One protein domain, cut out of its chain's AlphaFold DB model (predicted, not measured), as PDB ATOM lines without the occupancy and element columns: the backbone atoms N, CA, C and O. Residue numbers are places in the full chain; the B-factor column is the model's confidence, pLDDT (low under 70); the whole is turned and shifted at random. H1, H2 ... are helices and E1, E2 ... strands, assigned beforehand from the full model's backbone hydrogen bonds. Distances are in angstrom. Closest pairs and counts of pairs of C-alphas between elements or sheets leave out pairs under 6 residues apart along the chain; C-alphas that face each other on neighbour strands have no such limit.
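This is residues 28 to 187 of the 191 residues of an uncharacterized protein of Bacillus sp. FJAT-27986 (UniProt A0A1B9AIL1). A long twisted sheet of four strands and a smaller sheet of three make a loose, crossed sandwich, only partly face to face: E3, E6 and E7 cover the region near the start of E1, while helices H2 and H4 pack side by side near its end. Loops at both ends of the long strands make the longest axis. The printed part has 160 residues, with four named helices and seven named strands in the order E1 H1 E2 E3 H2 H3 E4 E5 H4 E6 E7, a mixed class. Both sheets are antiparallel, ordered E1 E2 E5 E4 and E3 E6 E7. The whole is compact, with a radius of gyration of the C-alphas of 17.1 A, but elongated, spanning 57 by 33 by 24 A.

Look first at the strongly twisted sheet of E1, residues 28 to 37, E2, 61 to 71, E5, 134 to 144, and E4, 121 to 125. Between E1 and E2 you find N 33 and O 66 at 2.9 A; between E2 and E5, N 65 and O 139 at 2.8 A; and in the hairpin E4 and E5, N 124 and O 138 at 2.9 A. Facing it in a sandwich, two sheets face to face, is the sheet of E3, residues 86 to 92, E6, 171 to 177, and E7, 180 to 186; the strands of the two sheets stand at 57 degrees. The closest C-alphas of E3 and E4, Thr 87 and Tyr 125, are 6.5 A apart. N 89 and O 174 are 3.0 A apart between E3 and E6, and N 173 and O 185 2.8 A in the hairpin E6 and E7. H4, residues 158 to 166, is on the four-stranded sheet at a height of 8.6 A and runs along the strands, at 6 degrees to E1 on the local plane; its closest C-alpha pair with E1 is Lys 165 and Asp 35, 6.4 A. H2, residues 94 to 104, touches H4 at a shallow tilt of 16 degrees, opposite ways; C-alphas 99 and 164 are closest, 5.6 A. H2 only grazes the three-stranded sheet. H1, residues 40 to 43, only grazes the larger one; H3, residues 111 to 114, is on neither. Every O i to N i+4 pair is within hydrogen-bond range in H2 and H4; H1 and H3 are too short for one, and each has 0 of 1 O i to N i+3 pairs within range.

Find C-alpha 28 at (-27.868, 21.294, -4.223); from there E1 runs 25.8 A. E2 measures 31.9 A, E5 31.8 A, H2 15.1 A and H4 12.1 A. E7 ends at C-alpha 186, (-21.581, 11.654, -3.011).

The C-alphas of Glu 52 and Asn 74 are the two farthest apart, 58.0 A. The long links are H1 to E2, E2 to E3 and E5 to H4. The printed part has no cut, and no printed residue is under 70 in pLDDT.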
ATOM      1  N   GLU A  28     -28.547  21.840  -3.054       96.38
ATOM      2  CA  GLU A  28     -27.868  21.294  -4.223       96.38
ATOM      3  C   GLU A  28     -26.369  21.582  -4.108       96.38
ATOM      4  O   GLU A  28     -25.976  22.706  -3.792       96.38
ATOM      5  N   LEU A  29     -25.531  20.578  -4.360       97.19
ATOM      6  CA  LEU A  29     -24.089  20.767  -4.474       97.19
ATOM      7  C   LEU A  29     -23.773  21.307  -5.872       97.19
ATOM      8  O   LEU A  29     -23.917  20.590  -6.858       97.19
ATOM      9  N   VAL A  30     -23.351  22.568  -5.947       97.50
ATOM     10  CA  VAL A  30     -22.993  23.239  -7.204       97.50
ATOM     11  C   VAL A  30     -21.590  22.840  -7.644       97.50
ATOM     12  O   VAL A  30     -21.385  22.521  -8.812       97.50
ATOM     13  N   SER A  31     -20.630  22.846  -6.718       97.50
ATOM     14  CA  SER A  31     -19.257  22.411  -6.975       97.50
ATOM     15  C   SER A  31     -18.625  21.785  -5.737       97.50
ATOM     16  O   SER A  31     -18.980  22.107  -4.599       97.50
ATOM     17  N   ALA A  32     -17.690  20.876  -5.991       98.00
ATOM     18  CA  ALA A  32     -16.801  20.284  -5.009       98.00
ATOM     19  C   ALA A  32     -15.417  20.169  -5.642       98.00
ATOM     20  O   ALA A  32     -15.251  19.509  -6.667       98.00
ATOM     21  N   GLU A  33     -14.444  20.825  -5.031       97.81
ATOM     22  CA  GLU A  33     -13.071  20.884  -5.512       97.81
ATOM     23  C   GLU A  33     -12.129  20.509  -4.374       97.81
ATOM     24  O   GLU A  33     -12.414  20.774  -3.206       97.81
ATOM     25  N   ALA A  34     -11.026  19.857  -4.727       98.00
ATOM     26  CA  ALA A  34      -9.950  19.530  -3.811       98.00
ATOM     27  C   ALA A  34      -8.617  19.888  -4.471       98.00
ATOM     28  O   ALA A  34      -8.350  19.468  -5.603       98.00
ATOM     29  N   ASP A  35      -7.790  20.647  -3.765       98.19
ATOM     30  CA  ASP A  35      -6.487  21.088  -4.244       98.19
ATOM     31  C   ASP A  35      -5.424  21.018  -3.146       98.19
ATOM     32  O   ASP A  35      -5.711  20.724  -1.984       98.19
ATOM     33  N   ILE A  36      -4.178  21.255  -3.538       98.19
ATOM     34  CA  ILE A  36      -3.035  21.357  -2.643       98.19
ATOM     35  C   ILE A  36      -2.662  22.820  -2.513       98.19
ATOM     36  O   ILE A  36      -2.296  23.468  -3.492       98.19
ATOM     37  N   VAL A  37      -2.736  23.322  -1.287       97.81
ATOM     38  CA  VAL A  37      -2.544  24.738  -0.989       97.81
ATOM     39  C   VAL A  37      -1.408  24.911   0.008       97.81
ATOM     40  O   VAL A  37      -1.298  24.165   0.975       97.81
ATOM     41  N   ASN A  38      -0.580  25.929  -0.218       96.94
ATOM     42  CA  ASN A  38       0.413  26.426   0.731       96.94
ATOM     43  C   ASN A  38       0.281  27.957   0.847       96.94
ATOM     44  O   ASN A  38       1.200  28.709   0.539       96.94
ATOM     45  N   ASP A  39      -0.915  28.423   1.218       96.50
ATOM     46  CA  ASP A  39      -1.251  29.843   1.349       96.50
ATOM     47  C   ASP A  39      -1.726  30.143   2.773       96.50
ATOM     48  O   ASP A  39      -2.752  29.645   3.242       96.50
ATOM     49  N   LYS A  40      -0.997  31.036   3.442       95.69
ATOM     50  CA  LYS A  40      -1.288  31.500   4.800       95.69
ATOM     51  C   LYS A  40      -2.706  32.053   4.963       95.69
ATOM     52  O   LYS A  40      -3.265  31.971   6.053       95.69
ATOM     53  N   ASN A  41      -3.279  32.660   3.925       95.25
ATOM     54  CA  ASN A  41      -4.615  33.247   4.005       95.25
ATOM     55  C   ASN A  41      -5.721  32.184   4.036       95.25
ATOM     56  O   ASN A  41      -6.823  32.482   4.492       95.25
ATOM     57  N   GLU A  42      -5.426  30.965   3.582       94.50
ATOM     58  CA  GLU A  42      -6.382  29.858   3.517       94.50
ATOM     59  C   GLU A  42      -6.187  28.858   4.661       94.50
ATOM     60  O   GLU A  42      -7.160  28.403   5.265       94.50
ATOM     61  N   THR A  43      -4.931  28.544   4.992       95.00
ATOM     62  CA  THR A  43      -4.575  27.483   5.952       95.00
ATOM     63  C   THR A  43      -3.970  28.023   7.247       95.00
ATOM     64  O   THR A  43      -3.683  27.268   8.171       95.00
ATOM     65  N   GLY A  44      -3.748  29.336   7.342       94.56
ATOM     66  CA  GLY A  44      -3.038  29.936   8.465       94.56
ATOM     67  C   GLY A  44      -1.545  29.602   8.468       94.56
ATOM     68  O   GLY A  44      -0.939  29.276   7.447       94.56
ATOM     69  N   SER A  45      -0.931  29.745   9.635       95.00
ATOM     70  CA  SER A  45       0.496  29.525   9.848       95.00
ATOM     71  C   SER A  45       0.768  29.140  11.300       95.00
ATOM     72  O   SER A  45      -0.054  29.374  12.189       95.00
ATOM     73  N   THR A  46       1.948  28.580  11.548       92.88
ATOM     74  CA  THR A  46       2.463  28.338  12.899       92.88
ATOM     75  C   THR A  46       3.849  28.951  13.061       92.88
ATOM     76  O   THR A  46       4.563  29.169  12.084       92.88
ATOM     77  N   ILE A  47       4.226  29.272  14.296       94.81
ATOM     78  CA  ILE A  47       5.563  29.770  14.631       94.81
ATOM     79  C   ILE A  47       6.315  28.625  15.298       94.81
ATOM     80  O   ILE A  47       5.872  28.139  16.338       94.81
ATOM     81  N   LEU A  48       7.451  28.236  14.723       95.00
ATOM     82  CA  LEU A  48       8.342  27.237  15.314       95.00
ATOM     83  C   LEU A  48       8.893  27.760  16.643       95.00
ATOM     84  O   LEU A  48       9.334  28.909  16.721       95.00
ATOM     85  N   GLN A  49       8.844  26.951  17.692       94.19
ATOM     86  CA  GLN A  49       9.245  27.350  19.040       94.19
ATOM     87  C   GLN A  49      10.674  26.916  19.372       94.19
ATOM     88  O   GLN A  49      11.308  27.525  20.237       94.19
ATOM     89  N   GLU A  50      11.201  25.898  18.691       90.38
ATOM     90  CA  GLU A  50      12.440  25.221  19.062       90.38
ATOM     91  C   GLU A  50      13.406  25.041  17.872       90.38
ATOM     92  O   GLU A  50      13.094  25.274  16.702       90.38
ATOM     93  N   GLY A  51      14.650  24.664  18.183       88.62
ATOM     94  CA  GLY A  51      15.700  24.415  17.190       88.62
ATOM     95  C   GLY A  51      16.278  25.670  16.520       88.62
ATOM     96  O   GLY A  51      16.066  26.804  16.947       88.62
ATOM     97  N   GLU A  52      17.054  25.463  15.451       90.19
ATOM     98  CA  GLU A  52      17.724  26.552  14.712       90.19
ATOM     99  C   GLU A  52      16.740  27.499  14.005       90.19
ATOM    100  O   GLU A  52      17.086  28.642  13.712       90.19
ATOM    101  N   ASN A  53      15.513  27.031  13.752       91.44
ATOM    102  CA  ASN A  53      14.457  27.785  13.079       91.44
ATOM    103  C   ASN A  53      13.442  28.410  14.057       91.44
ATOM    104  O   ASN A  53      12.408  28.904  13.611       91.44
ATOM    105  N   ALA A  54      13.719  28.411  15.365       94.38
ATOM    106  CA  ALA A  54      12.836  29.010  16.364       94.38
ATOM    107  C   ALA A  54      12.499  30.480  16.032       94.38
ATOM    108  O   ALA A  54      13.356  31.274  15.638       94.38
ATOM    109  N   GLY A  55      11.229  30.850  16.199       95.06
ATOM    110  CA  GLY A  55      10.674  32.158  15.852       95.06
ATOM    111  C   GLY A  55      10.300  32.320  14.375       95.06
ATOM    112  O   GLY A  55       9.720  33.346  14.014       95.06
ATOM    113  N   LYS A  56      10.598  31.337  13.516       95.94
ATOM    114  CA  LYS A  56      10.193  31.362  12.109       95.94
ATOM    115  C   LYS A  56       8.717  30.993  11.971       95.94
ATOM    116  O   LYS A  56       8.267  29.978  12.494       95.94
ATOM    117  N   GLU A  57       7.987  31.812  11.223       96.62
ATOM    118  CA  GLU A  57       6.638  31.495  10.766       96.62
ATOM    119  C   GLU A  57       6.704  30.537   9.569       96.62
ATOM    120  O   GLU A  57       7.441  30.787   8.613       96.62
ATOM    121  N   VAL A  58       5.930  29.457   9.627       96.81
ATOM    122  CA  VAL A  58       5.818  28.443   8.576       96.81
ATOM    123  C   VAL A  58       4.354  28.235   8.201       96.81
ATOM    124  O   VAL A  58       3.459  28.326   9.045       96.81
ATOM    125  N   VAL A  59       4.114  27.986   6.917       97.38
ATOM    126  CA  VAL A  59       2.779  27.770   6.347       97.38
ATOM    127  C   VAL A  59       2.665  26.291   5.980       97.38
ATOM    128  O   VAL A  59       3.550  25.791   5.279       97.38
ATOM    129  N   PRO A  60       1.626  25.572   6.436       97.44
ATOM    130  CA  PRO A  60       1.452  24.172   6.078       97.44
ATOM    131  C   PRO A  60       1.086  24.027   4.598       97.44
ATOM    132  O   PRO A  60       0.361  24.838   4.022       97.44
ATOM    133  N   THR A  61       1.594  22.981   3.957       98.31
ATOM    134  CA  THR A  61       0.992  22.451   2.731       98.31
ATOM    135  C   THR A  61      -0.210  21.616   3.138       98.31
ATOM    136  O   THR A  61      -0.073  20.756   4.002       98.31
ATOM    137  N   SER A  62      -1.368  21.839   2.525       98.31
ATOM    138  CA  SER A  62      -2.636  21.257   2.967       98.31
ATOM    139  C   SER A  62      -3.429  20.663   1.814       98.31
ATOM    140  O   SER A  62      -3.417  21.203   0.707       98.31
ATOM    141  N   LEU A  63      -4.169  19.587   2.094       98.62
ATOM    142  CA  LEU A  63      -5.273  19.152   1.241       98.62
ATOM    143  C   LEU A  63      -6.480  20.042   1.548       98.62
ATOM    144  O   LEU A  63      -7.045  19.953   2.639       98.62
ATOM    145  N   TYR A  64      -6.844  20.903   0.603       98.56
ATOM    146  CA  TYR A  64      -7.849  21.946   0.763       98.56
ATOM    147  C   TYR A  64      -9.081  21.642  -0.084       98.56
ATOM    148  O   TYR A  64      -8.978  21.418  -1.287       98.56
ATOM    149  N   TYR A  65     -10.250  21.647   0.543       98.56
ATOM    150  CA  TYR A  65     -11.536  21.420  -0.096       98.56
ATOM    151  C   TYR A  65     -12.341  22.708  -0.166       98.56
ATOM    152  O   TYR A  65     -12.456  23.410   0.838       98.56
ATOM    153  N   THR A  66     -12.997  22.928  -1.304       98.25
ATOM    154  CA  THR A  66     -13.987  23.994  -1.494       98.25
ATOM    155  C   THR A  66     -15.297  23.390  -1.977       98.25
ATOM    156  O   THR A  66     -15.339  22.663  -2.971       98.25
ATOM    157  N   PHE A  67     -16.387  23.715  -1.287       98.38
ATOM    158  CA  PHE A  67     -17.738  23.308  -1.649       98.38
ATOM    159  C   PHE A  67     -18.628  24.531  -1.821       98.38
ATOM    160  O   PHE A  67     -18.709  25.379  -0.930       98.38
ATOM    161  N   VAL A  68     -19.367  24.574  -2.926       98.19
ATOM    162  CA  VAL A  68     -20.422  25.568  -3.141       98.19
ATOM    163  C   VAL A  68     -21.764  24.859  -3.087       98.19
ATOM    164  O   VAL A  68     -22.061  23.991  -3.908       98.19
ATOM    165  N   ILE A  69     -22.593  25.234  -2.117       98.06
ATOM    166  CA  ILE A  69     -23.920  24.651  -1.907       98.06
ATOM    167  C   ILE A  69     -24.970  25.719  -2.189       98.06
ATOM    168  O   ILE A  69     -24.909  26.818  -1.643       98.06
ATOM    169  N   ARG A  70     -25.961  25.397  -3.021       97.62
ATOM    170  CA  ARG A  70     -27.109  26.258  -3.312       97.62
ATOM    171  C   ARG A  70     -28.316  25.838  -2.495       97.62
ATOM    172  O   ARG A  70     -28.664  24.662  -2.441       97.62
ATOM    173  N   ASN A  71     -29.016  26.815  -1.936       97.00
ATOM    174  CA  ASN A  71     -30.358  26.614  -1.416       97.00
ATOM    175  C   ASN A  71     -31.378  26.775  -2.545       97.00
ATOM    176  O   ASN A  71     -31.712  27.890  -2.923       97.00
ATOM    177  N   VAL A  72     -31.903  25.674  -3.082       96.19
ATOM    178  CA  VAL A  72     -32.938  25.723  -4.135       96.19
ATOM    179  C   VAL A  72     -34.358  25.832  -3.564       96.19
ATOM    180  O   VAL A  72     -35.334  25.908  -4.310       96.19
ATOM    181  N   GLY A  73     -34.484  25.850  -2.234       92.56
ATOM    182  CA  GLY A  73     -35.738  26.064  -1.528       92.56
ATOM    183  C   GLY A  73     -36.234  27.514  -1.577       92.56
ATOM    184  O   GLY A  73     -35.570  28.439  -2.040       92.56
ATOM    185  N   ASN A  74     -37.441  27.714  -1.048       93.31
ATOM    186  CA  ASN A  74     -38.113  29.015  -0.934       93.31
ATOM    187  C   ASN A  74     -38.061  29.595   0.489       93.31
ATOM    188  O   ASN A  74     -38.952  30.339   0.898       93.31
ATOM    189  N   LYS A  75     -37.096  29.140   1.288       92.50
ATOM    190  CA  LYS A  75     -36.855  29.600   2.653       92.50
ATOM    191  C   LYS A  75     -35.364  29.570   2.918       92.50
ATOM    192  O   LYS A  75     -34.684  28.652   2.467       92.50
ATOM    193  N   LYS A  76     -34.891  30.522   3.713       94.00
ATOM    194  CA  LYS A  76     -33.543  30.525   4.279       94.00
ATOM    195  C   LYS A  76     -33.241  29.231   5.041       94.00
ATOM    196  O   LYS A  76     -34.095  28.734   5.780       94.00
ATOM    197  N   VAL A  77     -32.014  28.735   4.907       95.00
ATOM    198  CA  VAL A  77     -31.482  27.592   5.657       95.00
ATOM    199  C   VAL A  77     -30.431  28.099   6.639       95.00
ATOM    200  O   VAL A  77     -29.518  28.813   6.240       95.00
ATOM    201  N   GLY A  78     -30.550  27.733   7.916       92.94
ATOM    202  CA  GLY A  78     -29.717  28.293   8.983       92.94
ATOM    203  C   GLY A  78     -30.325  29.531   9.644       92.94
ATOM    204  O   GLY A  78     -31.043  30.321   9.034       92.94
ATOM    205  N   ASP A  79     -30.059  29.677  10.935       92.19
ATOM    206  CA  ASP A  79     -30.356  30.844  11.751       92.19
ATOM    207  C   ASP A  79     -29.367  30.904  12.927       92.19
ATOM    208  O   ASP A  79     -29.594  30.340  14.003       92.19
ATOM    209  N   VAL A  80     -28.249  31.605  12.716       88.38
ATOM    210  CA  VAL A  80     -27.189  31.766  13.728       88.38
ATOM    211  C   VAL A  80     -27.724  32.419  15.006       88.38
ATOM    212  O   VAL A  80     -27.284  32.068  16.097       88.38
ATOM    213  N   SER A  81     -28.740  33.288  14.907       90.69
ATOM    214  CA  SER A  81     -29.364  33.922  16.081       90.69
ATOM    215  C   SER A  81     -30.073  32.923  17.001       90.69
ATOM    216  O   SER A  81     -30.250  33.185  18.190       90.69
ATOM    217  N   LYS A  82     -30.440  31.753  16.465       89.81
ATOM    218  CA  LYS A  82     -31.031  30.631  17.204       89.81
ATOM    219  C   LYS A  82     -30.023  29.522  17.508       89.81
ATOM    220  O   LYS A  82     -30.419  28.474  18.008       89.81
ATOM    221  N   GLY A  83     -28.741  29.730  17.200       88.25
ATOM    222  CA  GLY A  83     -27.689  28.728  17.377       88.25
ATOM    223  C   GLY A  83     -27.783  27.551  16.403       88.25
ATOM    224  O   GLY A  83     -27.261  26.479  16.692       88.25
ATOM    225  N   VAL A  84     -28.462  27.726  15.265       91.06
ATOM    226  CA  VAL A  84     -28.698  26.663  14.281       91.06
ATOM    227  C   VAL A  84     -28.008  27.044  12.973       91.06
ATOM    228  O   VAL A  84     -28.606  27.684  12.119       91.06
ATOM    229  N   GLY A  85     -26.729  26.707  12.829       93.44
ATOM    230  CA  GLY A  85     -25.944  26.990  11.623       93.44
ATOM    231  C   GLY A  85     -25.804  25.776  10.710       93.44
ATOM    232  O   GLY A  85     -25.828  24.642  11.187       93.44
ATOM    233  N   LEU A  86     -25.640  26.023   9.412       95.31
ATOM    234  CA  LEU A  86     -25.158  25.014   8.471       95.31
ATOM    235  C   LEU A  86     -23.691  24.693   8.744       95.31
ATOM    236  O   LEU A  86     -22.876  25.600   8.906       95.31
ATOM    237  N   THR A  87     -23.365  23.408   8.754       95.56
ATOM    238  CA  THR A  87     -21.998  22.894   8.828       95.56
ATOM    239  C   THR A  87     -21.828  21.750   7.838       95.56
ATOM    240  O   THR A  87     -22.802  21.119   7.416       95.56
ATOM    241  N   VAL A  88     -20.579  21.482   7.466       96.69
ATOM    242  CA  VAL A  88     -20.225  20.367   6.591       96.69
ATOM    243  C   VAL A  88     -19.093  19.550   7.197       96.69
ATOM    244  O   VAL A  88     -18.265  20.080   7.935       96.69
ATOM    245  N   ARG A  89     -19.056  18.256   6.884       96.81
ATOM    246  CA  ARG A  89     -17.916  17.377   7.170       96.81
ATOM    247  C   ARG A  89     -17.717  16.384   6.034       96.81
ATOM    248  O   ARG A  89     -18.685  15.993   5.379       96.81
ATOM    249  N   ILE A  90     -16.480  15.949   5.845       98.06
ATOM    250  CA  ILE A  90     -16.137  14.881   4.907       98.06
ATOM    251  C   ILE A  90     -16.240  13.539   5.633       98.06
ATOM    252  O   ILE A  90     -15.747  13.373   6.746       98.06
ATOM    253  N   GLU A  91     -16.907  12.583   5.002       98.25
ATOM    254  CA  GLU A  91     -16.913  11.174   5.382       98.25
ATOM    255  C   GLU A  91     -16.115  10.410   4.312       98.25
ATOM    256  O   GLU A  91     -16.641  10.179   3.216       98.25
ATOM    257  N   PRO A  92     -14.828  10.101   4.559       98.25
ATOM    258  CA  PRO A  92     -13.953   9.528   3.541       98.25
ATOM    259  C   PRO A  92     -14.351   8.079   3.231       98.25
ATOM    260  O   PRO A  92     -14.647   7.296   4.135       98.25
ATOM    261  N   ALA A  93     -14.326   7.696   1.954       98.19
ATOM    262  CA  ALA A  93     -14.451   6.294   1.570       98.19
ATOM    263  C   ALA A  93     -13.125   5.551   1.810       98.19
ATOM    264  O   ALA A  93     -12.056   6.159   1.905       98.19
ATOM    265  N   GLU A  94     -13.166   4.214   1.828       98.12
ATOM    266  CA  GLU A  94     -11.985   3.367   2.079       98.12
ATOM    267  C   GLU A  94     -10.796   3.692   1.161       98.12
ATOM    268  O   GLU A  94      -9.639   3.599   1.577       98.12
ATOM    269  N   LYS A  95     -11.068   4.099  -0.083       98.06
ATOM    270  CA  LYS A  95     -10.038   4.460  -1.060       98.06
ATOM    271  C   LYS A  95      -9.263   5.715  -0.646       98.06
ATOM    272  O   LYS A  95      -8.035   5.706  -0.719       98.06
ATOM    273  N   LEU A  96      -9.952   6.747  -0.155       98.50
ATOM    274  CA  LEU A  96      -9.320   7.962   0.360       98.50
ATOM    275  C   LEU A  96      -8.579   7.698   1.675       98.50
ATOM    276  O   LEU A  96      -7.432   8.116   1.822       98.50
ATOM    277  N   VAL A  97      -9.171   6.921   2.589       98.56
ATOM    278  CA  VAL A  97      -8.497   6.496   3.832       98.56
ATOM    279  C   VAL A  97      -7.194   5.748   3.517       98.56
ATOM    280  O   VAL A  97      -6.140   6.044   4.079       98.56
ATOM    281  N   SER A  98      -7.230   4.822   2.556       98.50
ATOM    282  CA  SER A  98      -6.050   4.062   2.124       98.50
ATOM    283  C   SER A  98      -4.978   4.950   1.485       98.50
ATOM    284  O   SER A  98      -3.787   4.762   1.742       98.50
ATOM    285  N   ALA A  99      -5.383   5.924   0.662       98.44
ATOM    286  CA  ALA A  99      -4.466   6.901   0.080       98.44
ATOM    287  C   ALA A  99      -3.790   7.742   1.173       98.44
ATOM    288  O   ALA A  99      -2.571   7.910   1.143       98.44
ATOM    289  N   SER A 100      -4.556   8.183   2.175       98.44
ATOM    290  CA  SER A 100      -4.045   8.928   3.327       98.44
ATOM    291  C   SER A 100      -2.979   8.130   4.086       98.44
ATOM    292  O   SER A 100      -1.838   8.581   4.174       98.44
ATOM    293  N   HIS A 101      -3.268   6.882   4.479       98.38
ATOM    294  CA  HIS A 101      -2.280   6.022   5.143       98.38
ATOM    295  C   HIS A 101      -1.021   5.782   4.305       98.38
ATOM    296  O   HIS A 101       0.086   5.764   4.835       98.38
ATOM    297  N   LYS A 102      -1.157   5.601   2.990       97.94
ATOM    298  CA  LYS A 102      -0.006   5.382   2.101       97.94
ATOM    299  C   LYS A 102       0.909   6.608   2.015       97.94
ATOM    300  O   LYS A 102       2.120   6.460   1.833       97.94
ATOM    301  N   VAL A 103       0.334   7.806   2.088       97.88
ATOM    302  CA  VAL A 103       1.051   9.076   1.921       97.88
ATOM    303  C   VAL A 103       1.616   9.567   3.249       97.88
ATOM    304  O   VAL A 103       2.812   9.858   3.315       97.88
ATOM    305  N   MET A 104       0.777   9.583   4.286       97.56
ATOM    306  CA  MET A 104       1.044  10.181   5.596       97.56
ATOM    307  C   MET A 104       1.444   9.162   6.668       97.56
ATOM    308  O   MET A 104       2.086   9.517   7.647       97.56
ATOM    309  N   GLY A 105       1.089   7.887   6.492       97.25
ATOM    310  CA  GLY A 105       1.233   6.845   7.517       97.25
ATOM    311  C   GLY A 105       0.006   6.693   8.426       97.25
ATOM    312  O   GLY A 105      -0.132   5.669   9.091       97.25
ATOM    313  N   PHE A 106      -0.922   7.646   8.397       97.31
ATOM    314  CA  PHE A 106      -2.138   7.706   9.214       97.31
ATOM    315  C   PHE A 106      -3.313   8.268   8.402       97.31
ATOM    316  O   PHE A 106      -3.129   8.691   7.259       97.31
ATOM    317  N   ASN A 107      -4.513   8.267   8.983       97.75
ATOM    318  CA  ASN A 107      -5.704   8.851   8.385       97.75
ATOM    319  C   ASN A 107      -5.847  10.334   8.776       97.75
ATOM    320  O   ASN A 107      -6.219  10.647   9.902       97.75
ATOM    321  N   ILE A 108      -5.616  11.260   7.839       97.69
ATOM    322  CA  ILE A 108      -5.730  12.715   8.092       97.69
ATOM    323  C   ILE A 108      -7.149  13.170   8.465       97.69
ATOM    324  O   ILE A 108      -7.327  14.266   8.981       97.69
ATOM    325  N   PHE A 109      -8.169  12.349   8.200       97.38
ATOM    326  CA  PHE A 109      -9.562  12.663   8.520       97.38
ATOM    327  C   PHE A 109      -9.945  12.275   9.959       97.38
ATOM    328  O   PHE A 109     -11.078  12.533  10.366       97.38
ATOM    329  N   GLU A 110      -9.027  11.665  10.720       96.31
ATOM    330  CA  GLU A 110      -9.197  11.294  12.127       96.31
ATOM    331  C   GLU A 110      -8.131  11.997  12.987       96.31
ATOM    332  O   GLU A 110      -7.000  11.518  13.070       96.31
ATOM    333  N   PRO A 111      -8.459  13.129  13.642       92.06
ATOM    334  CA  PRO A 111      -7.508  13.897  14.450       92.06
ATOM    335  C   PRO A 111      -6.769  13.101  15.525       92.06
ATOM    336  O   PRO A 111      -5.634  13.428  15.862       92.06
ATOM    337  N   ALA A 112      -7.387  12.043  16.057       94.00
ATOM    338  CA  ALA A 112      -6.743  11.187  17.045       94.00
ATOM    339  C   ALA A 112      -5.536  10.404  16.486       94.00
ATOM    340  O   ALA A 112      -4.651  10.036  17.258       94.00
ATOM    341  N   ASP A 113      -5.471  10.165  15.172       94.25
ATOM    342  CA  ASP A 113      -4.419   9.351  14.548       94.25
ATOM    343  C   ASP A 113      -3.089  10.105  14.368       94.25
ATOM    344  O   ASP A 113      -2.057   9.478  14.116       94.25
ATOM    345  N   TYR A 114      -3.096  11.436  14.490       92.12
ATOM    346  CA  TYR A 114      -1.918  12.289  14.295       92.12
ATOM    347  C   TYR A 114      -1.689  13.280  15.443       92.12
ATOM    348  O   TYR A 114      -1.002  14.290  15.285       92.12
ATOM    349  N   ASP A 115      -2.218  12.971  16.628       91.75
ATOM    350  CA  ASP A 115      -1.913  13.742  17.830       91.75
ATOM    351  C   ASP A 115      -0.392  13.801  18.071       91.75
ATOM    352  O   ASP A 115       0.327  12.804  17.962       91.75
ATOM    353  N   GLY A 116       0.112  15.001  18.357       89.94
ATOM    354  CA  GLY A 116       1.542  15.265  18.523       89.94
ATOM    355  C   GLY A 116       2.367  15.373  17.232       89.94
ATOM    356  O   GLY A 116       3.572  15.586  17.324       89.94
ATOM    357  N   SER A 117       1.770  15.280  16.038       92.06
ATOM    358  CA  SER A 117       2.504  15.436  14.769       92.06
ATOM    359  C   SER A 117       2.779  16.895  14.368       92.06
ATOM    360  O   SER A 117       3.414  17.149  13.339       92.06
ATOM    361  N   GLY A 118       2.214  17.846  15.117       92.75
ATOM    362  CA  GLY A 118       2.226  19.275  14.800       92.75
ATOM    363  C   GLY A 118       1.322  19.677  13.628       92.75
ATOM    364  O   GLY A 118       1.361  20.831  13.214       92.75
ATOM    365  N   LEU A 119       0.520  18.749  13.088       95.00
ATOM    366  CA  LEU A 119      -0.416  19.018  11.993       95.00
ATOM    367  C   LEU A 119      -1.779  19.451  12.530       95.00
ATOM    368  O   LEU A 119      -2.264  18.920  13.531       95.00
ATOM    369  N   GLY A 120      -2.402  20.395  11.836       94.56
ATOM    370  CA  GLY A 120      -3.742  20.875  12.114       94.56
ATOM    371  C   GLY A 120      -4.770  20.461  11.066       94.56
ATOM    372  O   GLY A 120      -4.507  19.763  10.086       94.56
ATOM    373  N   PHE A 121      -5.991  20.906  11.322       95.62
ATOM    374  CA  PHE A 121      -7.081  20.925  10.363       95.62
ATOM    375  C   PHE A 121      -7.947  22.147  10.661       95.62
ATOM    376  O   PHE A 121      -7.975  22.649  11.791       95.62
ATOM    377  N   GLY A 122      -8.693  22.606   9.668       95.19
ATOM    378  CA  GLY A 122      -9.542  23.774   9.820       95.19
ATOM    379  C   GLY A 122     -10.703  23.770   8.849       95.19
ATOM    380  O   GLY A 122     -10.780  22.960   7.925       95.19
ATOM    381  N   TYR A 123     -11.649  24.665   9.096       95.00
ATOM    382  CA  TYR A 123     -12.829  24.812   8.263       95.00
ATOM    383  C   TYR A 123     -13.375  26.236   8.321       95.00
ATOM    384  O   TYR A 123     -13.309  26.908   9.351       95.00
ATOM    385  N   SER A 124     -13.978  26.666   7.218       93.69
ATOM    386  CA  SER A 124     -14.788  27.878   7.121       93.69
ATOM    387  C   SER A 124     -16.143  27.514   6.530       93.69
ATOM    388  O   SER A 124     -16.262  26.579   5.741       93.69
ATOM    389  N   TYR A 125     -17.202  28.208   6.937       91.38
ATOM    390  CA  TYR A 125     -18.541  27.871   6.472       91.38
ATOM    391  C   TYR A 125     -19.489  29.058   6.459       91.38
ATOM    392  O   TYR A 125     -19.562  29.867   7.388       91.38
ATOM    393  N   THR A 126     -20.319  29.073   5.421       92.50
ATOM    394  CA  THR A 126     -21.498  29.924   5.341       92.50
ATOM    395  C   THR A 126     -22.615  29.318   6.196       92.50
ATOM    396  O   THR A 126     -23.402  28.488   5.746       92.50
ATOM    397  N   ALA A 127     -22.698  29.734   7.463       93.94
ATOM    398  CA  ALA A 127     -23.642  29.175   8.440       93.94
ATOM    399  C   ALA A 127     -25.130  29.391   8.096       93.94
ATOM    400  O   ALA A 127     -26.010  28.830   8.753       93.94
ATOM    401  N   THR A 128     -25.445  30.246   7.124       95.94
ATOM    402  CA  THR A 128     -26.810  30.543   6.689       95.94
ATOM    403  C   THR A 128     -26.825  30.852   5.199       95.94
ATOM    404  O   THR A 128     -26.047  31.685   4.751       95.94
ATOM    405  N   ILE A 129     -27.728  30.219   4.452       96.62
ATOM    406  CA  ILE A 129     -27.903  30.443   3.014       96.62
ATOM    407  C   ILE A 129     -29.330  30.940   2.785       96.62
ATOM    408  O   ILE A 129     -30.301  30.249   3.119       96.62
ATOM    409  N   GLU A 130     -29.461  32.147   2.239       96.19
ATOM    410  CA  GLU A 130     -30.757  32.717   1.864       96.19
ATOM    411  C   GLU A 130     -31.428  31.899   0.751       96.19
ATOM    412  O   GLU A 130     -30.837  30.999   0.152       96.19
ATOM    413  N   GLU A 131     -32.712  32.143   0.508       94.94
ATOM    414  CA  GLU A 131     -33.432  31.461  -0.570       94.94
ATOM    415  C   GLU A 131     -32.778  31.708  -1.936       94.94
ATOM    416  O   GLU A 131     -32.492  32.846  -2.290       94.94
ATOM    417  N   LYS A 132     -32.574  30.641  -2.721       93.88
ATOM    418  CA  LYS A 132     -31.987  30.677  -4.078       93.88
ATOM    419  C   LYS A 132     -30.526  31.142  -4.152       93.88
ATOM    420  O   LYS A 132     -29.981  31.192  -5.252       93.88
ATOM    421  N   GLU A 133     -29.894  31.412  -3.015       97.56
ATOM    422  CA  GLU A 133     -28.494  31.826  -2.922       97.56
ATOM    423  C   GLU A 133     -27.551  30.631  -2.722       97.56
ATOM    424  O   GLU A 133     -27.973  29.493  -2.476       97.56
ATOM    425  N   THR A 134     -26.250  30.898  -2.834       97.88
ATOM    426  CA  THR A 134     -25.170  29.936  -2.580       97.88
ATOM    427  C   THR A 134     -24.387  30.284  -1.322       97.88
ATOM    428  O   THR A 134     -24.186  31.456  -1.017       97.88
ATOM    429  N   GLY A 135     -23.902  29.261  -0.624       97.50
ATOM    430  CA  GLY A 135     -22.906  29.382   0.433       97.50
ATOM    431  C   GLY A 135     -21.644  28.610   0.079       97.50
ATOM    432  O   GLY A 135     -21.723  27.527  -0.506       97.50
ATOM    433  N   GLU A 136     -20.500  29.170   0.457       98.00
ATOM    434  CA  GLU A 136     -19.195  28.526   0.336       98.00
ATOM    435  C   GLU A 136     -18.779  27.904   1.671       98.00
ATOM    436  O   GLU A 136     -19.065  28.443   2.753       98.00
ATOM    437  N   PHE A 137     -18.134  26.747   1.575       98.12
ATOM    438  CA  PHE A 137     -17.621  25.970   2.691       98.12
ATOM    439  C   PHE A 137     -16.238  25.454   2.333       98.12
ATOM    440  O   PHE A 137     -16.053  24.906   1.247       98.12
ATOM    441  N   THR A 138     -15.296  25.576   3.260       98.12
ATOM    442  CA  THR A 138     -13.935  25.088   3.070       98.12
ATOM    443  C   THR A 138     -13.508  24.204   4.225       98.12
ATOM    444  O   THR A 138     -13.945  24.392   5.363       98.12
ATOM    445  N   ILE A 139     -12.693  23.199   3.920       98.25
ATOM    446  CA  ILE A 139     -12.096  22.287   4.899       98.25
ATOM    447  C   ILE A 139     -10.653  22.061   4.468       98.25
ATOM    448  O   ILE A 139     -10.418  21.774   3.299       98.25
ATOM    449  N   HIS A 140      -9.698  22.145   5.387       98.00
ATOM    450  CA  HIS A 140      -8.314  21.784   5.102       98.00
ATOM    451  C   HIS A 140      -7.746  20.827   6.139       98.00
ATOM    452  O   HIS A 140      -8.124  20.866   7.312       98.00
ATOM    453  N   TYR A 141      -6.821  19.991   5.674       98.06
ATOM    454  CA  TYR A 141      -6.029  19.072   6.481       98.06
ATOM    455  C   TYR A 141      -4.556  19.299   6.165       98.06
ATOM    456  O   TYR A 141      -4.150  19.162   5.003       98.06
ATOM    457  N   ASP A 142      -3.767  19.635   7.180       97.81
ATOM    458  CA  ASP A 142      -2.346  19.899   7.001       97.81
ATOM    459  C   ASP A 142      -1.618  18.597   6.648       97.81
ATOM    460  O   ASP A 142      -1.845  17.540   7.237       97.81
ATOM    461  N   LEU A 143      -0.708  18.676   5.683       98.00
ATOM    462  CA  LEU A 143       0.127  17.567   5.221       98.00
ATOM    463  C   LEU A 143       1.591  17.733   5.646       98.00
ATOM    464  O   LEU A 143       2.390  16.826   5.443       98.00
ATOM    465  N   GLY A 144       1.955  18.877   6.223       97.25
ATOM    466  CA  GLY A 144       3.301  19.171   6.710       97.25
ATOM    467  C   GLY A 144       3.829  20.514   6.242       97.25
ATOM    468  O   GLY A 144       3.159  21.248   5.520       97.25
ATOM    469  N   VAL A 145       5.050  20.829   6.660       96.88
ATOM    470  CA  VAL A 145       5.762  22.061   6.285       96.88
ATOM    471  C   VAL A 145       7.021  21.734   5.483       96.88
ATOM    472  O   VAL A 145       7.563  20.631   5.580       96.88
ATOM    473  N   GLU A 146       7.487  22.677   4.664       94.31
ATOM    474  CA  GLU A 146       8.735  22.514   3.903       94.31
ATOM    475  C   GLU A 146       9.974  22.641   4.799       94.31
ATOM    476  O   GLU A 146      11.012  22.014   4.559       94.31
ATOM    477  N   GLU A 147       9.873  23.455   5.847       93.94
ATOM    478  CA  GLU A 147      10.929  23.642   6.824       93.94
ATOM    479  C   GLU A 147      11.272  22.347   7.557       93.94
ATOM    480  O   GLU A 147      10.424  21.651   8.110       93.94
ATOM    481  N   LYS A 148      12.573  22.061   7.640       90.62
ATOM    482  CA  LYS A 148      13.074  20.968   8.469       90.62
ATOM    483  C   LYS A 148      12.990  21.368   9.940       90.62
ATOM    484  O   LYS A 148      13.688  22.287  10.373       90.62
ATOM    485  N   THR A 149      12.154  20.661  10.685       91.88
ATOM    486  CA  THR A 149      11.979  20.779  12.134       91.88
ATOM    487  C   THR A 149      11.522  19.432  12.702       91.88
ATOM    488  O   THR A 149      11.076  18.562  11.953       91.88
ATOM    489  N   GLU A 150      11.653  19.254  14.014       91.31
ATOM    490  CA  GLU A 150      11.090  18.116  14.752       91.31
ATOM    491  C   GLU A 150       9.694  18.432  15.323       91.31
ATOM    492  O   GLU A 150       8.990  17.520  15.744       91.31
ATOM    493  N   GLU A 151       9.275  19.705  15.315       93.06
ATOM    494  CA  GLU A 151       7.992  20.155  15.882       93.06
ATOM    495  C   GLU A 151       6.780  19.831  14.998       93.06
ATOM    496  O   GLU A 151       5.675  19.642  15.500       93.06
ATOM    497  N   VAL A 152       6.979  19.807  13.679       93.94
ATOM    498  CA  VAL A 152       5.925  19.600  12.681       93.94
ATOM    499  C   VAL A 152       6.436  18.643  11.617       93.94
ATOM    500  O   VAL A 152       7.577  18.753  11.165       93.94
ATOM    501  N   LEU A 153       5.584  17.706  11.198       95.31
ATOM    502  CA  LEU A 153       5.914  16.780  10.119       95.31
ATOM    503  C   LEU A 153       6.324  17.517   8.839       95.31
ATOM    504  O   LEU A 153       5.702  18.493   8.416       95.31
ATOM    505  N   SER A 154       7.365  17.001   8.190       95.88
ATOM    506  CA  SER A 154       7.760  17.474   6.868       95.88
ATOM    507  C   SER A 154       6.735  17.063   5.818       95.88
ATOM    508  O   SER A 154       6.246  15.930   5.819       95.88
ATOM    509  N   VAL A 155       6.473  17.974   4.886       96.81
ATOM    510  CA  VAL A 155       5.593  17.733   3.743       96.81
ATOM    511  C   VAL A 155       6.061  16.509   2.919       96.81
ATOM    512  O   VAL A 155       7.262  16.353   2.662       96.81
ATOM    513  N   PRO A 156       5.153  15.602   2.500       97.31
ATOM    514  CA  PRO A 156       5.497  14.495   1.615       97.31
ATOM    515  C   PRO A 156       6.003  14.964   0.244       97.31
ATOM    516  O   PRO A 156       5.824  16.102  -0.173       97.31
ATOM    517  N   SER A 157       6.598  14.046  -0.520       97.19
ATOM    518  CA  SER A 157       6.972  14.311  -1.915       97.19
ATOM    519  C   SER A 157       5.753  14.651  -2.778       97.19
ATOM    520  O   SER A 157       4.720  13.995  -2.629       97.19
ATOM    521  N   LEU A 158       5.920  15.540  -3.761       95.19
ATOM    522  CA  LEU A 158       4.856  15.966  -4.680       95.19
ATOM    523  C   LEU A 158       4.052  14.796  -5.274       95.19
ATOM    524  O   LEU A 158       2.834  14.793  -5.169       95.19
ATOM    525  N   ASP A 159       4.710  13.742  -5.772       96.75
ATOM    526  CA  ASP A 159       4.029  12.560  -6.338       96.75
ATOM    527  C   ASP A 159       3.065  11.874  -5.353       96.75
ATOM    528  O   ASP A 159       2.026  11.335  -5.736       96.75
ATOM    529  N   LYS A 160       3.406  11.872  -4.059       97.75
ATOM    530  CA  LYS A 160       2.545  11.312  -3.011       97.75
ATOM    531  C   LYS A 160       1.358  12.226  -2.733       97.75
ATOM    532  O   LYS A 160       0.256  11.732  -2.520       97.75
ATOM    533  N   ILE A 161       1.586  13.534  -2.727       96.88
ATOM    534  CA  ILE A 161       0.537  14.519  -2.481       96.88
ATOM    535  C   ILE A 161      -0.458  14.533  -3.645       96.88
ATOM    536  O   ILE A 161      -1.662  14.476  -3.409       96.88
ATOM    537  N   GLU A 162       0.021  14.496  -4.889       96.81
ATOM    538  CA  GLU A 162      -0.844  14.378  -6.067       96.81
ATOM    539  C   GLU A 162      -1.673  13.090  -6.021       96.81
ATOM    540  O   GLU A 162      -2.878  13.125  -6.250       96.81
ATOM    541  N   HIS A 163      -1.083  11.965  -5.601       96.69
ATOM    542  CA  HIS A 163      -1.848  10.735  -5.394       96.69
ATOM    543  C   HIS A 163      -2.967  10.893  -4.352       96.69
ATOM    544  O   HIS A 163      -4.051  10.336  -4.524       96.69
ATOM    545  N   LEU A 164      -2.733  11.634  -3.266       98.19
ATOM    546  CA  LEU A 164      -3.771  11.926  -2.278       98.19
ATOM    547  C   LEU A 164      -4.871  12.817  -2.876       98.19
ATOM    548  O   LEU A 164      -6.049  12.481  -2.752       98.19
ATOM    549  N   LYS A 165      -4.493  13.888  -3.587       98.25
ATOM    550  CA  LYS A 165      -5.410  14.807  -4.283       98.25
ATOM    551  C   LYS A 165      -6.298  14.084  -5.296       98.25
ATOM    552  O   LYS A 165      -7.508  14.280  -5.298       98.25
ATOM    553  N   GLU A 166      -5.735  13.195  -6.111       97.69
ATOM    554  CA  GLU A 166      -6.479  12.394  -7.097       97.69
ATOM    555  C   GLU A 166      -7.587  11.531  -6.470       97.69
ATOM    556  O   GLU A 166      -8.553  11.170  -7.143       97.69
ATOM    557  N   ASN A 167      -7.453  11.191  -5.186       98.12
ATOM    558  CA  ASN A 167      -8.430  10.406  -4.434       98.12
ATOM    559  C   ASN A 167      -9.279  11.264  -3.488       98.12
ATOM    560  O   ASN A 167     -10.158  10.727  -2.822       98.12
ATOM    561  N   ALA A 168      -9.054  12.579  -3.419       98.12
ATOM    562  CA  ALA A 168      -9.636  13.454  -2.405       98.12
ATOM    563  C   ALA A 168     -11.170  13.489  -2.425       98.12
ATOM    564  O   ALA A 168     -11.790  13.646  -1.374       98.12
ATOM    565  N   LEU A 169     -11.782  13.317  -3.599       98.00
ATOM    566  CA  LEU A 169     -13.239  13.273  -3.770       98.00
ATOM    567  C   LEU A 169     -13.828  11.856  -3.645       98.00
ATOM    568  O   LEU A 169     -15.027  11.671  -3.829       98.00
ATOM    569  N   GLU A 170     -13.031  10.848  -3.284       98.19
ATOM    570  CA  GLU A 170     -13.526   9.516  -2.904       98.19
ATOM    571  C   GLU A 170     -14.125   9.573  -1.488       98.19
ATOM    572  O   GLU A 170     -13.586   9.023  -0.525       98.19
ATOM    573  N   ALA A 171     -15.222  10.318  -1.346       98.19
ATOM    574  CA  ALA A 171     -15.844  10.641  -0.072       98.19
ATOM    575  C   ALA A 171     -17.314  11.062  -0.231       98.19
ATOM    576  O   ALA A 171     -17.819  11.283  -1.331       98.19
ATOM    577  N   THR A 172     -18.001  11.205   0.900       98.38
ATOM    578  CA  THR A 172     -19.324  11.832   0.984       98.38
ATOM    579  C   THR A 172     -19.225  13.139   1.766       98.38
ATOM    580  O   THR A 172     -18.673  13.167   2.865       98.38
ATOM    581  N   LEU A 173     -19.795  14.220   1.235       98.25
ATOM    582  CA  LEU A 173     -20.008  15.457   1.980       98.25
ATOM    583  C   LEU A 173     -21.300  15.343   2.783       98.25
ATOM    584  O   LEU A 173     -22.386  15.188   2.221       98.25
ATOM    585  N   ILE A 174     -21.187  15.437   4.101       98.00
ATOM    586  CA  ILE A 174     -22.321  15.418   5.018       98.00
ATOM    587  C   ILE A 174     -22.655  16.855   5.387       98.00
ATOM    588  O   ILE A 174     -21.804  17.565   5.923       98.00
ATOM    589  N   VAL A 175     -23.893  17.274   5.134       97.12
ATOM    590  CA  VAL A 175     -24.373  18.615   5.477       97.12
ATOM    591  C   VAL A 175     -25.316  18.519   6.662       97.12
ATOM    592  O   VAL A 175     -26.281  17.752   6.650       97.12
ATOM    593  N   SER A 176     -25.039  19.312   7.691       95.81
ATOM    594  CA  SER A 176     -25.818  19.338   8.923       95.81
ATOM    595  C   SER A 176     -26.357  20.730   9.214       95.81
ATOM    596  O   SER A 176     -25.750  21.741   8.867       95.81
ATOM    597  N   LEU A 177     -27.507  20.777   9.875       94.38
ATOM    598  CA  LEU A 177     -28.110  21.978  10.426       94.38
ATOM    599  C   LEU A 177     -28.107  21.854  11.954       94.38
ATOM    600  O   LEU A 177     -28.880  21.101  12.550       94.38
ATOM    601  N   GLY A 178     -27.183  22.555  12.607       90.81
ATOM    602  CA  GLY A 178     -26.867  22.305  14.011       90.81
ATOM    603  C   GLY A 178     -26.293  20.898  14.199       90.81
ATOM    604  O   GLY A 178     -25.174  20.624  13.781       90.81
ATOM    605  N   LYS A 179     -27.049  20.010  14.855       90.38
ATOM    606  CA  LYS A 179     -26.652  18.608  15.094       90.38
ATOM    607  C   LYS A 179     -27.375  17.606  14.193       90.38
ATOM    608  O   LYS A 179     -27.113  16.412  14.290       90.38
ATOM    609  N   GLU A 180     -28.324  18.074  13.391       93.19
ATOM    610  CA  GLU A 180     -29.131  17.223  12.528       93.19
ATOM    611  C   GLU A 180     -28.491  17.153  11.149       93.19
ATOM    612  O   GLU A 180     -28.274  18.181  10.513       93.19
ATOM    613  N   GLU A 181     -28.201  15.945  10.680       95.50
ATOM    614  CA  GLU A 181     -27.844  15.730   9.286       95.50
ATOM    615  C   GLU A 181     -29.079  15.957   8.408       95.50
ATOM    616  O   GLU A 181     -30.121  15.344   8.631       95.50
ATOM    617  N   ILE A 182     -28.959  16.831   7.409       94.94
ATOM    618  CA  ILE A 182     -30.080  17.216   6.542       94.94
ATOM    619  C   ILE A 182     -29.931  16.710   5.108       94.94
ATOM    620  O   ILE A 182     -30.934  16.555   4.416       94.94
ATOM    621  N   THR A 183     -28.703  16.468   4.640       95.81
ATOM    622  CA  THR A 183     -28.441  15.867   3.327       95.81
ATOM    623  C   THR A 183     -27.016  15.318   3.232       95.81
ATOM    624  O   THR A 183     -26.143  15.644   4.043       95.81
ATOM    625  N   ARG A 184     -26.784  14.498   2.206       97.38
ATOM    626  CA  ARG A 184     -25.489  13.927   1.840       97.38
ATOM    627  C   ARG A 184     -25.245  14.116   0.348       97.38
ATOM    628  O   ARG A 184     -26.153  13.886  -0.450       97.38
ATOM    629  N   PHE A 185     -24.016  14.450  -0.026       97.12
ATOM    630  CA  PHE A 185     -23.584  14.489  -1.420       97.12
ATOM    631  C   PHE A 185     -22.436  13.510  -1.643       97.12
ATOM    632  O   PHE A 185     -21.404  13.588  -0.981       97.12
ATOM    633  N   ASP A 186     -22.626  12.577  -2.569       96.88
ATOM    634  CA  ASP A 186     -21.581  11.654  -3.011       96.88
ATOM    635  C   ASP A 186     -20.610  12.404  -3.931       96.88
ATOM    636  O   ASP A 186     -20.997  12.810  -5.025       96.88
ATOM    637  N   LEU A 187     -19.372  12.605  -3.473       97.00
ATOM    638  CA  LEU A 187     -18.360  13.382  -4.193       97.00
ATOM    639  C   LEU A 187     -17.638  12.554  -5.268       97.00
ATOM    640  O   LEU A 187     -17.006  13.117  -6.160       97.00
TER     641      LEU A 187